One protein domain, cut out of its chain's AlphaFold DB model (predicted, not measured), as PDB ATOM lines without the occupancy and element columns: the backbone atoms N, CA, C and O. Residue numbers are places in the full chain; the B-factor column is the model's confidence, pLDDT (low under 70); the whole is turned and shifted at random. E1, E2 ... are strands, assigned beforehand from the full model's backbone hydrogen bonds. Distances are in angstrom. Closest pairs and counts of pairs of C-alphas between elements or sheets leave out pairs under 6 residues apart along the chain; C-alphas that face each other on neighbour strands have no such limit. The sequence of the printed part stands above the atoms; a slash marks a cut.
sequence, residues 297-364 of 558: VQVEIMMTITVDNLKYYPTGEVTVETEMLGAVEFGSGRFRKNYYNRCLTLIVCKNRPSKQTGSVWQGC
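AT A GLANCE: This is residues 297 to 364 of the 558 residues of an uncharacterized protein of Onchocerca volvulus (UniProt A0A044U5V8). One strongly twisted sheet folds back on itself into two facing leaves, long E1 and E5 opposite E4, E3 and E2, with short E6 as hinge. The 68 printed residues include strands E1 to E6 in chain order and no named helix; the class is all strand, with under half of the residues in strands. The mixed sheet runs E1, E5, E6, E4, E3, E2. The whole is compact, radius of gyration of the C-alphas 10.8 A, spans 28 by 27 by 17 A.

IN THESE COORDINATES: Find C-alpha 297 at (276.246, 227.539, 204.508); E1, residues 297 to 304, runs 22.2 A. Next come E2, 310 to 312, E3, 318 to 322, E4, 326 to 330, and E5, 343 to 350, 21.5 A. E6, 361 to 363, ends at (276.226, 239.299, 207.679).

HOW THE PARTS SIT: Antiparallel E1 and E5 bring N 301 and O 346 to 2.9 A. Hairpin E5 and E6 has N 349 and O 362 at 2.8 A; parallel E6 and E4, N 363 and O 329 at 2.7 A. E2, E3, E4 form a meander, successive antiparallel neighbours in two hairpins: N 319 and O 311, 2.8 A; N 330 and O 318, 2.7 A.

THE WHOLE: The printed part has no cut; link E4 to E5 is long. Residues 314, 315 and 364 have pLDDT under 70.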
ATOM      1  N   VAL A 297     275.309 227.643 203.392       89.79
ATOM      2  CA  VAL A 297     276.246 227.539 204.508       89.79
ATOM      3  C   VAL A 297     276.304 228.841 205.305       89.79
ATOM      4  O   VAL A 297     276.246 229.940 204.749       89.79
ATOM      5  N   GLN A 298     276.434 228.691 206.619       91.17
ATOM      6  CA  GLN A 298     276.727 229.751 207.568       91.17
ATOM      7  C   GLN A 298     278.136 229.533 208.117       91.17
ATOM      8  O   GLN A 298     278.466 228.420 208.522       91.17
ATOM      9  N   VAL A 299     278.942 230.587 208.143       91.42
ATOM     10  CA  VAL A 299     280.314 230.596 208.650       91.42
ATOM     11  C   VAL A 299     280.396 231.568 209.821       91.42
ATOM     12  O   VAL A 299     279.734 232.605 209.829       91.42
ATOM     13  N   GLU A 300     281.181 231.211 210.825       89.49
ATOM     14  CA  GLU A 300     281.535 232.081 211.937       89.49
ATOM     15  C   GLU A 300     282.956 232.600 211.717       89.49
ATOM     16  O   GLU A 300     283.876 231.819 211.483       89.49
ATOM     17  N   ILE A 301     283.137 233.915 211.762       88.56
ATOM     18  CA  ILE A 301     284.446 234.552 211.630       88.56
ATOM     19  C   ILE A 301     284.631 235.547 212.766       88.56
ATOM     20  O   ILE A 301     283.769 236.384 213.013       88.56
ATOM     21  N   MET A 302     285.749 235.446 213.477       86.92
ATOM     22  CA  MET A 302     286.131 236.423 214.489       86.92
ATOM     23  C   MET A 302     287.064 237.439 213.846       86.92
ATOM     24  O   MET A 302     288.074 237.057 213.260       86.92
ATOM     25  N   MET A 303     286.722 238.719 213.931       87.52
ATOM     26  CA  MET A 303     287.560 239.770 213.368       87.52
ATOM     27  C   MET A 303     287.386 241.097 214.092       87.52
ATOM     28  O   MET A 303     286.308 241.401 214.610       87.52
ATOM     29  N   THR A 304     288.429 241.919 214.060       84.76
ATOM     30  CA  THR A 304     288.344 243.322 214.462       84.76
ATOM     31  C   THR A 304     287.813 244.146 213.305       84.76
ATOM     32  O   THR A 304     288.384 244.153 212.219       84.76
ATOM     33  N   ILE A 305     286.710 244.846 213.535       83.61
ATOM     34  CA  ILE A 305     286.163 245.778 212.554       83.61
ATOM     35  C   ILE A 305     286.867 247.123 212.725       83.61
ATOM     36  O   ILE A 305     286.789 247.716 213.796       83.61
ATOM     37  N   THR A 306     287.535 247.602 211.681       81.55
ATOM     38  CA  THR A 306     288.273 248.876 211.641       81.55
ATOM     39  C   THR A 306     287.747 249.733 210.485       81.55
ATOM     40  O   THR A 306     286.990 249.240 209.653       81.55
ATOM     41  N   VAL A 307     288.097 251.023 210.402       76.91
ATOM     42  CA  VAL A 307     287.693 251.855 209.239       76.91
ATOM     43  C   VAL A 307     288.225 251.235 207.946       76.91
ATOM     44  O   VAL A 307     287.504 251.202 206.955       76.91
ATOM     45  N   ASP A 308     289.439 250.682 207.973       79.13
ATOM     46  CA  ASP A 308     290.140 250.218 206.770       79.13
ATOM     47  C   ASP A 308     289.473 249.009 206.113       79.13
ATOM     48  O   ASP A 308     289.562 248.819 204.898       79.13
ATOM     49  N   ASN A 309     288.776 248.192 206.906       84.47
ATOM     50  CA  ASN A 309     288.037 247.045 206.395       84.47
ATOM     51  C   ASN A 309     286.553 247.332 206.146       84.47
ATOM     52  O   ASN A 309     285.835 246.434 205.712       84.47
ATOM     53  N   LEU A 310     286.085 248.563 206.355       84.11
ATOM     54  CA  LEU A 310     284.697 248.942 206.126       84.11
ATOM     55  C   LEU A 310     284.502 249.665 204.800       84.11
ATOM     56  O   LEU A 310     285.264 250.536 204.393       84.11
ATOM     57  N   LYS A 311     283.399 249.329 204.142       83.04
ATOM     58  CA  LYS A 311     282.970 249.938 202.889       83.04
ATOM     59  C   LYS A 311     281.485 250.233 202.958       83.04
ATOM     60  O   LYS A 311     280.668 249.323 203.054       83.04
ATOM     61  N   TYR A 312     281.136 251.508 202.903       81.78
ATOM     62  CA  TYR A 312     279.752 251.962 202.974       81.78
ATOM     63  C   TYR A 312     279.163 252.119 201.574       81.78
ATOM     64  O   TYR A 312     279.798 252.674 200.677       81.78
ATOM     65  N   TYR A 313     277.944 251.613 201.403       71.26
ATOM     66  CA  TYR A 313     277.157 251.723 200.187       71.26
ATOM     67  C   TYR A 313     275.935 252.631 200.459       71.26
ATOM     68  O   TYR A 313     275.304 252.510 201.505       71.26
ATOM     69  N   PRO A 314     275.545 253.535 199.547       60.35
ATOM     70  CA  PRO A 314     274.434 254.474 199.670       60.35
ATOM     71  C   PRO A 314     273.069 253.867 199.688       60.35
ATOM     72  O   PRO A 314     272.128 254.487 200.155       60.35
ATOM     73  N   THR A 315     272.925 252.666 199.148       66.18
ATOM     74  CA  THR A 315     271.698 251.909 199.337       66.18
ATOM     75  C   THR A 315     271.539 251.487 200.818       66.18
ATOM     76  O   THR A 315     270.505 250.944 201.210       66.18
ATOM     77  N   GLY A 316     272.521 251.836 201.664       73.39
ATOM     78  CA  GLY A 316     272.580 251.702 203.114       73.39
ATOM     79  C   GLY A 316     273.322 250.446 203.559       73.39
ATOM     80  O   GLY A 316     273.523 250.242 204.758       73.39
ATOM     81  N   GLU A 317     273.694 249.571 202.623       79.21
ATOM     82  CA  GLU A 317     274.488 248.388 202.909       79.21
ATOM     83  C   GLU A 317     275.918 248.765 203.305       79.21
ATOM     84  O   GLU A 317     276.485 249.758 202.861       79.21
ATOM     85  N   VAL A 318     276.533 247.933 204.133       84.07
ATOM     86  CA  VAL A 318     277.932 248.087 204.543       84.07
ATOM     87  C   VAL A 318     278.624 246.772 204.258       84.07
ATOM     88  O   VAL A 318     278.122 245.742 204.693       84.07
ATOM     89  N   THR A 319     279.749 246.760 203.550       87.29
ATOM     90  CA  THR A 319     280.594 245.565 203.498       87.29
ATOM     91  C   THR A 319     281.751 245.675 204.474       87.29
ATOM     92  O   THR A 319     282.324 246.742 204.677       87.29
ATOM     93  N   VAL A 320     282.063 244.546 205.097       87.17
ATOM     94  CA  VAL A 320     283.280 244.343 205.872       87.17
ATOM     95  C   VAL A 320     284.189 243.443 205.042       87.17
ATOM     96  O   VAL A 320     283.816 242.309 204.740       87.17
ATOM     97  N   GLU A 321     285.348 243.936 204.630       88.67
ATOM     98  CA  GLU A 321     286.369 243.135 203.960       88.67
ATOM     99  C   GLU A 321     287.036 242.217 204.983       88.67
ATOM    100  O   GLU A 321     287.633 242.659 205.962       88.67
ATOM    101  N   THR A 322     286.909 240.915 204.766       84.04
ATOM    102  CA  THR A 322     287.518 239.900 205.622       84.04
ATOM    103  C   THR A 322     288.695 239.263 204.901       84.04
ATOM    104  O   THR A 322     288.647 239.069 203.687       84.04
ATOM    105  N   GLU A 323     289.733 238.900 205.649       79.84
ATOM    106  CA  GLU A 323     290.941 238.285 205.086       79.84
ATOM    107  C   GLU A 323     290.632 236.974 204.345       79.84
ATOM    108  O   GLU A 323     291.142 236.732 203.256       79.84
ATOM    109  N   MET A 324     289.741 236.152 204.910       82.50
ATOM    110  CA  MET A 324     289.440 234.817 204.386       82.50
ATOM    111  C   MET A 324     288.271 234.805 203.397       82.50
ATOM    112  O   MET A 324     288.357 234.169 202.352       82.50
ATOM    113  N   LEU A 325     287.150 235.462 203.714       84.78
ATOM    114  CA  LEU A 325     285.916 235.365 202.916       84.78
ATOM    115  C   LEU A 325     285.778 236.495 201.884       84.78
ATOM    116  O   LEU A 325     284.889 236.431 201.030       84.78
ATOM    117  N   GLY A 326     286.638 237.516 201.946       86.13
ATOM    118  CA  GLY A 326     286.478 238.771 201.216       86.13
ATOM    119  C   GLY A 326     285.340 239.617 201.789       86.13
ATOM    120  O   GLY A 326     285.038 239.541 202.984       86.13
ATOM    121  N   ALA A 327     284.694 240.416 200.940       88.05
ATOM    122  CA  ALA A 327     283.632 241.335 201.336       88.05
ATOM    123  C   ALA A 327     282.390 240.614 201.888       88.05
ATOM    124  O   ALA A 327     281.746 239.840 201.176       88.05
ATOM    125  N   VAL A 328     281.992 240.949 203.114       89.03
ATOM    126  CA  VAL A 328     280.769 240.495 203.794       89.03
ATOM    127  C   VAL A 328     279.772 241.645 203.881       89.03
ATOM    128  O   VAL A 328     280.021 242.622 204.574       89.03
ATOM    129  N   GLU A 329     278.625 241.525 203.221       87.57
ATOM    130  CA  GLU A 329     277.580 242.549 203.176       87.57
ATOM    131  C   GLU A 329     276.634 242.504 204.382       87.57
ATOM    132  O   GLU A 329     275.999 241.500 204.682       87.57
ATOM    133  N   PHE A 330     276.428 243.649 205.010       85.19
ATOM    134  CA  PHE A 330     275.346 243.931 205.933       85.19
ATOM    135  C   PHE A 330     274.289 244.728 205.181       85.19
ATOM    136  O   PHE A 330     274.583 245.796 204.657       85.19
ATOM    137  N   GLY A 331     273.056 244.219 205.138       80.22
ATOM    138  CA  GLY A 331     271.949 244.937 204.502       80.22
ATOM    139  C   GLY A 331     271.686 246.308 205.144       80.22
ATOM    140  O   GLY A 331     272.087 246.545 206.287       80.22
ATOM    141  N   SER A 332     270.953 247.169 204.434       78.58
ATOM    142  CA  SER A 332     270.628 248.528 204.886       78.58
ATOM    143  C   SER A 332     270.121 248.587 206.332       78.58
ATOM    144  O   SER A 332     269.248 247.810 206.735       78.58
ATOM    145  N   GLY A 333     270.739 249.458 207.138       75.65
ATOM    146  CA  GLY A 333     270.416 249.666 208.554       75.65
ATOM    147  C   GLY A 333     270.773 248.510 209.501       75.65
ATOM    148  O   GLY A 333     270.460 248.573 210.690       75.65
ATOM    149  N   ARG A 334     271.411 247.434 209.017       81.25
ATOM    150  CA  ARG A 334     271.778 246.285 209.863       81.25
ATOM    151  C   ARG A 334     273.156 246.422 210.511       81.25
ATOM    152  O   ARG A 334     273.389 245.848 211.574       81.25
ATOM    153  N   PHE A 335     274.070 247.167 209.900       83.41
ATOM    154  CA  PHE A 335     275.373 247.440 210.499       83.41
ATOM    155  C   PHE A 335     275.234 248.481 211.618       83.41
ATOM    156  O   PHE A 335     274.664 249.550 211.403       83.41
ATOM    157  N   ARG A 336     275.731 248.191 212.827       80.91
ATOM    158  CA  ARG A 336     275.659 249.136 213.952       80.91
ATOM    159  C   ARG A 336     276.988 249.864 214.110       80.91
ATOM    160  O   ARG A 336     278.035 249.231 214.176       80.91
ATOM    161  N   LYS A 337     276.935 251.191 214.279       76.67
ATOM    162  CA  LYS A 337     278.126 252.034 214.514       76.67
ATOM    163  C   LYS A 337     278.954 251.573 215.728       76.67
ATOM    164  O   LYS A 337     280.165 251.733 215.736       76.67
ATOM    165  N   ASN A 338     278.333 250.932 216.724       79.83
ATOM    166  CA  ASN A 338     279.037 250.402 217.898       79.83
ATOM    167  C   ASN A 338     279.867 249.129 217.639       79.83
ATOM    168  O   ASN A 338     280.477 248.621 218.577       79.83
ATOM    169  N   TYR A 339     279.870 248.596 216.416       83.73
ATOM    170  CA  TYR A 339     280.760 247.505 216.015       83.73
ATOM    171  C   TYR A 339     282.182 247.976 215.717       83.73
ATOM    172  O   TYR A 339     283.103 247.167 215.688       83.73
ATOM    173  N   TYR A 340     282.353 249.280 215.526       77.43
ATOM    174  CA  TYR A 340     283.621 249.903 215.203       77.43
ATOM    175  C   TYR A 340     284.702 249.661 216.268       77.43
ATOM    176  O   TYR A 340     284.420 249.752 217.464       77.43
ATOM    177  N   ASN A 341     285.929 249.368 215.828       78.70
ATOM    178  CA  ASN A 341     287.105 249.041 216.641       78.70
ATOM    179  C   ASN A 341     286.876 247.925 217.672       78.70
ATOM    180  O   ASN A 341     287.551 247.863 218.700       78.70
ATOM    181  N   ARG A 342     285.916 247.026 217.419       82.00
ATOM    182  CA  ARG A 342     285.661 245.859 218.265       82.00
ATOM    183  C   ARG A 342     286.023 244.583 217.533       82.00
ATOM    184  O   ARG A 342     285.689 244.414 216.361       82.00
ATOM    185  N   CYS A 343     286.644 243.665 218.265       85.93
ATOM    186  CA  CYS A 343     286.722 242.276 217.854       85.93
ATOM    187  C   CYS A 343     285.349 241.636 218.064       85.93
ATOM    188  O   CYS A 343     284.847 241.573 219.188       85.93
ATOM    189  N   LEU A 344     284.713 241.230 216.970       85.92
ATOM    190  CA  LEU A 344     283.391 240.629 216.972       85.92
ATOM    191  C   LEU A 344     283.432 239.280 216.278       85.92
ATOM    192  O   LEU A 344     284.049 239.105 215.228       85.92
ATOM    193  N   THR A 345     282.675 238.351 216.839       88.04
ATOM    194  CA  THR A 345     282.278 237.137 216.145       88.04
ATOM    195  C   THR A 345     281.127 237.466 215.201       88.04
ATOM    196  O   THR A 345     280.009 237.754 215.634       88.04
ATOM    197  N   LEU A 346     281.400 237.430 213.903       87.63
ATOM    198  CA  LEU A 346     280.423 237.619 212.850       87.63
ATOM    199  C   LEU A 346     279.906 236.272 212.368       87.63
ATOM    200  O   LEU A 346     280.658 235.370 212.007       87.63
ATOM    201  N   ILE A 347     278.586 236.181 212.299       89.29
ATOM    202  CA  ILE A 347     277.905 235.100 211.612       89.29
ATOM    203  C   ILE A 347     277.602 235.567 210.193       89.29
ATOM    204  O   ILE A 347     276.858 236.533 210.000       89.29
ATOM    205  N   VAL A 348     278.123 234.850 209.205       90.84
ATOM    206  CA  VAL A 348     277.969 235.194 207.794       90.84
ATOM    207  C   VAL A 348     277.352 234.042 207.019       90.84
ATOM    208  O   VAL A 348     277.605 232.872 207.284       90.84
ATOM    209  N   CYS A 349     276.501 234.375 206.066       90.66
ATOM    210  CA  CYS A 349     275.638 233.448 205.358       90.66
ATOM    211  C   CYS A 349     275.957 233.549 203.855       90.66
ATOM    212  O   CYS A 349     275.999 234.657 203.310       90.66
ATOM    213  N   LYS A 350     276.207 232.426 203.164       88.96
ATOM    214  CA  LYS A 350     276.468 232.454 201.713       88.96
ATOM    215  C   LYS A 350     275.193 232.852 200.976       88.96
ATOM    216  O   LYS A 350     274.163 232.199 201.115       88.96
ATOM    217  N   ASN A 351     275.275 233.879 200.139       83.43
ATOM    218  CA  ASN A 351     274.159 234.345 199.329       83.43
ATOM    219  C   ASN A 351     274.529 234.366 197.836       83.43
ATOM    220  O   ASN A 351     275.676 234.125 197.430       83.43
ATOM    221  N   ARG A 352     273.528 234.620 196.988       79.56
ATOM    222  CA  ARG A 352     273.771 234.995 195.592       79.56
ATOM    223  C   ARG A 352     274.540 236.321 195.565       79.56
ATOM    224  O   ARG A 352     274.286 237.147 196.438       79.56
ATOM    225  N   PRO A 353     275.410 236.546 194.562       79.36
ATOM    226  CA  PRO A 353     276.108 237.818 194.423       79.36
ATOM    227  C   PRO A 353     275.121 238.986 194.461       79.36
ATOM    228  O   PRO A 353     274.164 239.025 193.676       79.36
ATOM    229  N   SER A 354     275.350 239.911 195.385       73.42
ATOM    230  CA  SER A 354     274.580 241.141 195.505       73.42
ATOM    231  C   SER A 354     274.681 241.946 194.216       73.42
ATOM    232  O   SER A 354     275.761 242.104 193.643       73.42
ATOM    233  N   LYS A 355     273.549 242.466 193.732       72.05
ATOM    234  CA  LYS A 355     273.555 243.344 192.549       72.05
ATOM    235  C   LYS A 355     274.188 244.698 192.870       72.05
ATOM    236  O   LYS A 355     274.649 245.376 191.954       72.05
ATOM    237  N   GLN A 356     274.156 245.079 194.144       72.40
ATOM    238  CA  GLN A 356     274.655 246.329 194.682       72.40
ATOM    239  C   GLN A 356     276.149 246.199 194.979       72.40
ATOM    240  O   GLN A 356     276.964 246.849 194.337       72.40
ATOM    241  N   THR A 357     276.532 245.301 195.883       71.70
ATOM    242  CA  THR A 357     277.914 245.257 196.387       71.70
ATOM    243  C   THR A 357     278.812 244.274 195.637       71.70
ATOM    244  O   THR A 357     280.033 244.349 195.746       71.70
ATOM    245  N   GLY A 358     278.226 243.328 194.893       78.13
ATOM    246  CA  GLY A 358     278.936 242.171 194.343       78.13
ATOM    247  C   GLY A 358     279.291 241.103 195.384       78.13
ATOM    248  O   GLY A 358     279.730 240.020 194.997       78.13
ATOM    249  N   SER A 359     279.069 241.362 196.679       83.09
ATOM    250  CA  SER A 359     279.379 240.415 197.747       83.09
ATOM    251  C   SER A 359     278.559 239.136 197.608       83.09
ATOM    252  O   SER A 359     277.369 239.150 197.280       83.09
ATOM    253  N   VAL A 360     279.216 238.012 197.873       85.42
ATOM    254  CA  VAL A 360     278.594 236.687 197.932       85.42
ATOM    255  C   VAL A 360     278.310 236.236 199.365       85.42
ATOM    256  O   VAL A 360     277.720 235.175 199.552       85.42
ATOM    257  N   TRP A 361     278.702 237.026 200.365       89.65
ATOM    258  CA  TRP A 361     278.573 236.720 201.787       89.65
ATOM    259  C   TRP A 361     277.746 237.794 202.477       89.65
ATOM    260  O   TRP A 361     278.017 238.975 202.319       89.65
ATOM    261  N   GLN A 362     276.752 237.403 203.268       89.40
ATOM    262  CA  GLN A 362     275.898 238.347 203.982       89.40
ATOM    263  C   GLN A 362     276.021 238.171 205.495       89.40
ATOM    264  O   GLN A 362     275.836 237.071 206.006       89.40
ATOM    265  N   GLY A 363     276.271 239.255 206.224       82.47
ATOM    266  CA  GLY A 363     276.226 239.299 207.679       82.47
ATOM    267  C   GLY A 363     274.805 239.084 208.206       82.47
ATOM    268  O   GLY A 363     273.859 239.803 207.866       82.47
ATOM    269  N   CYS A 364     274.649 238.096 209.077       69.49
ATOM    270  CA  CYS A 364     273.402 237.762 209.748       69.49
ATOM    271  C   CYS A 364     273.403 238.462 211.136       69.49
ATOM    272  O   CYS A 364     274.044 238.010 212.075       69.49
TER     273      CYS A 364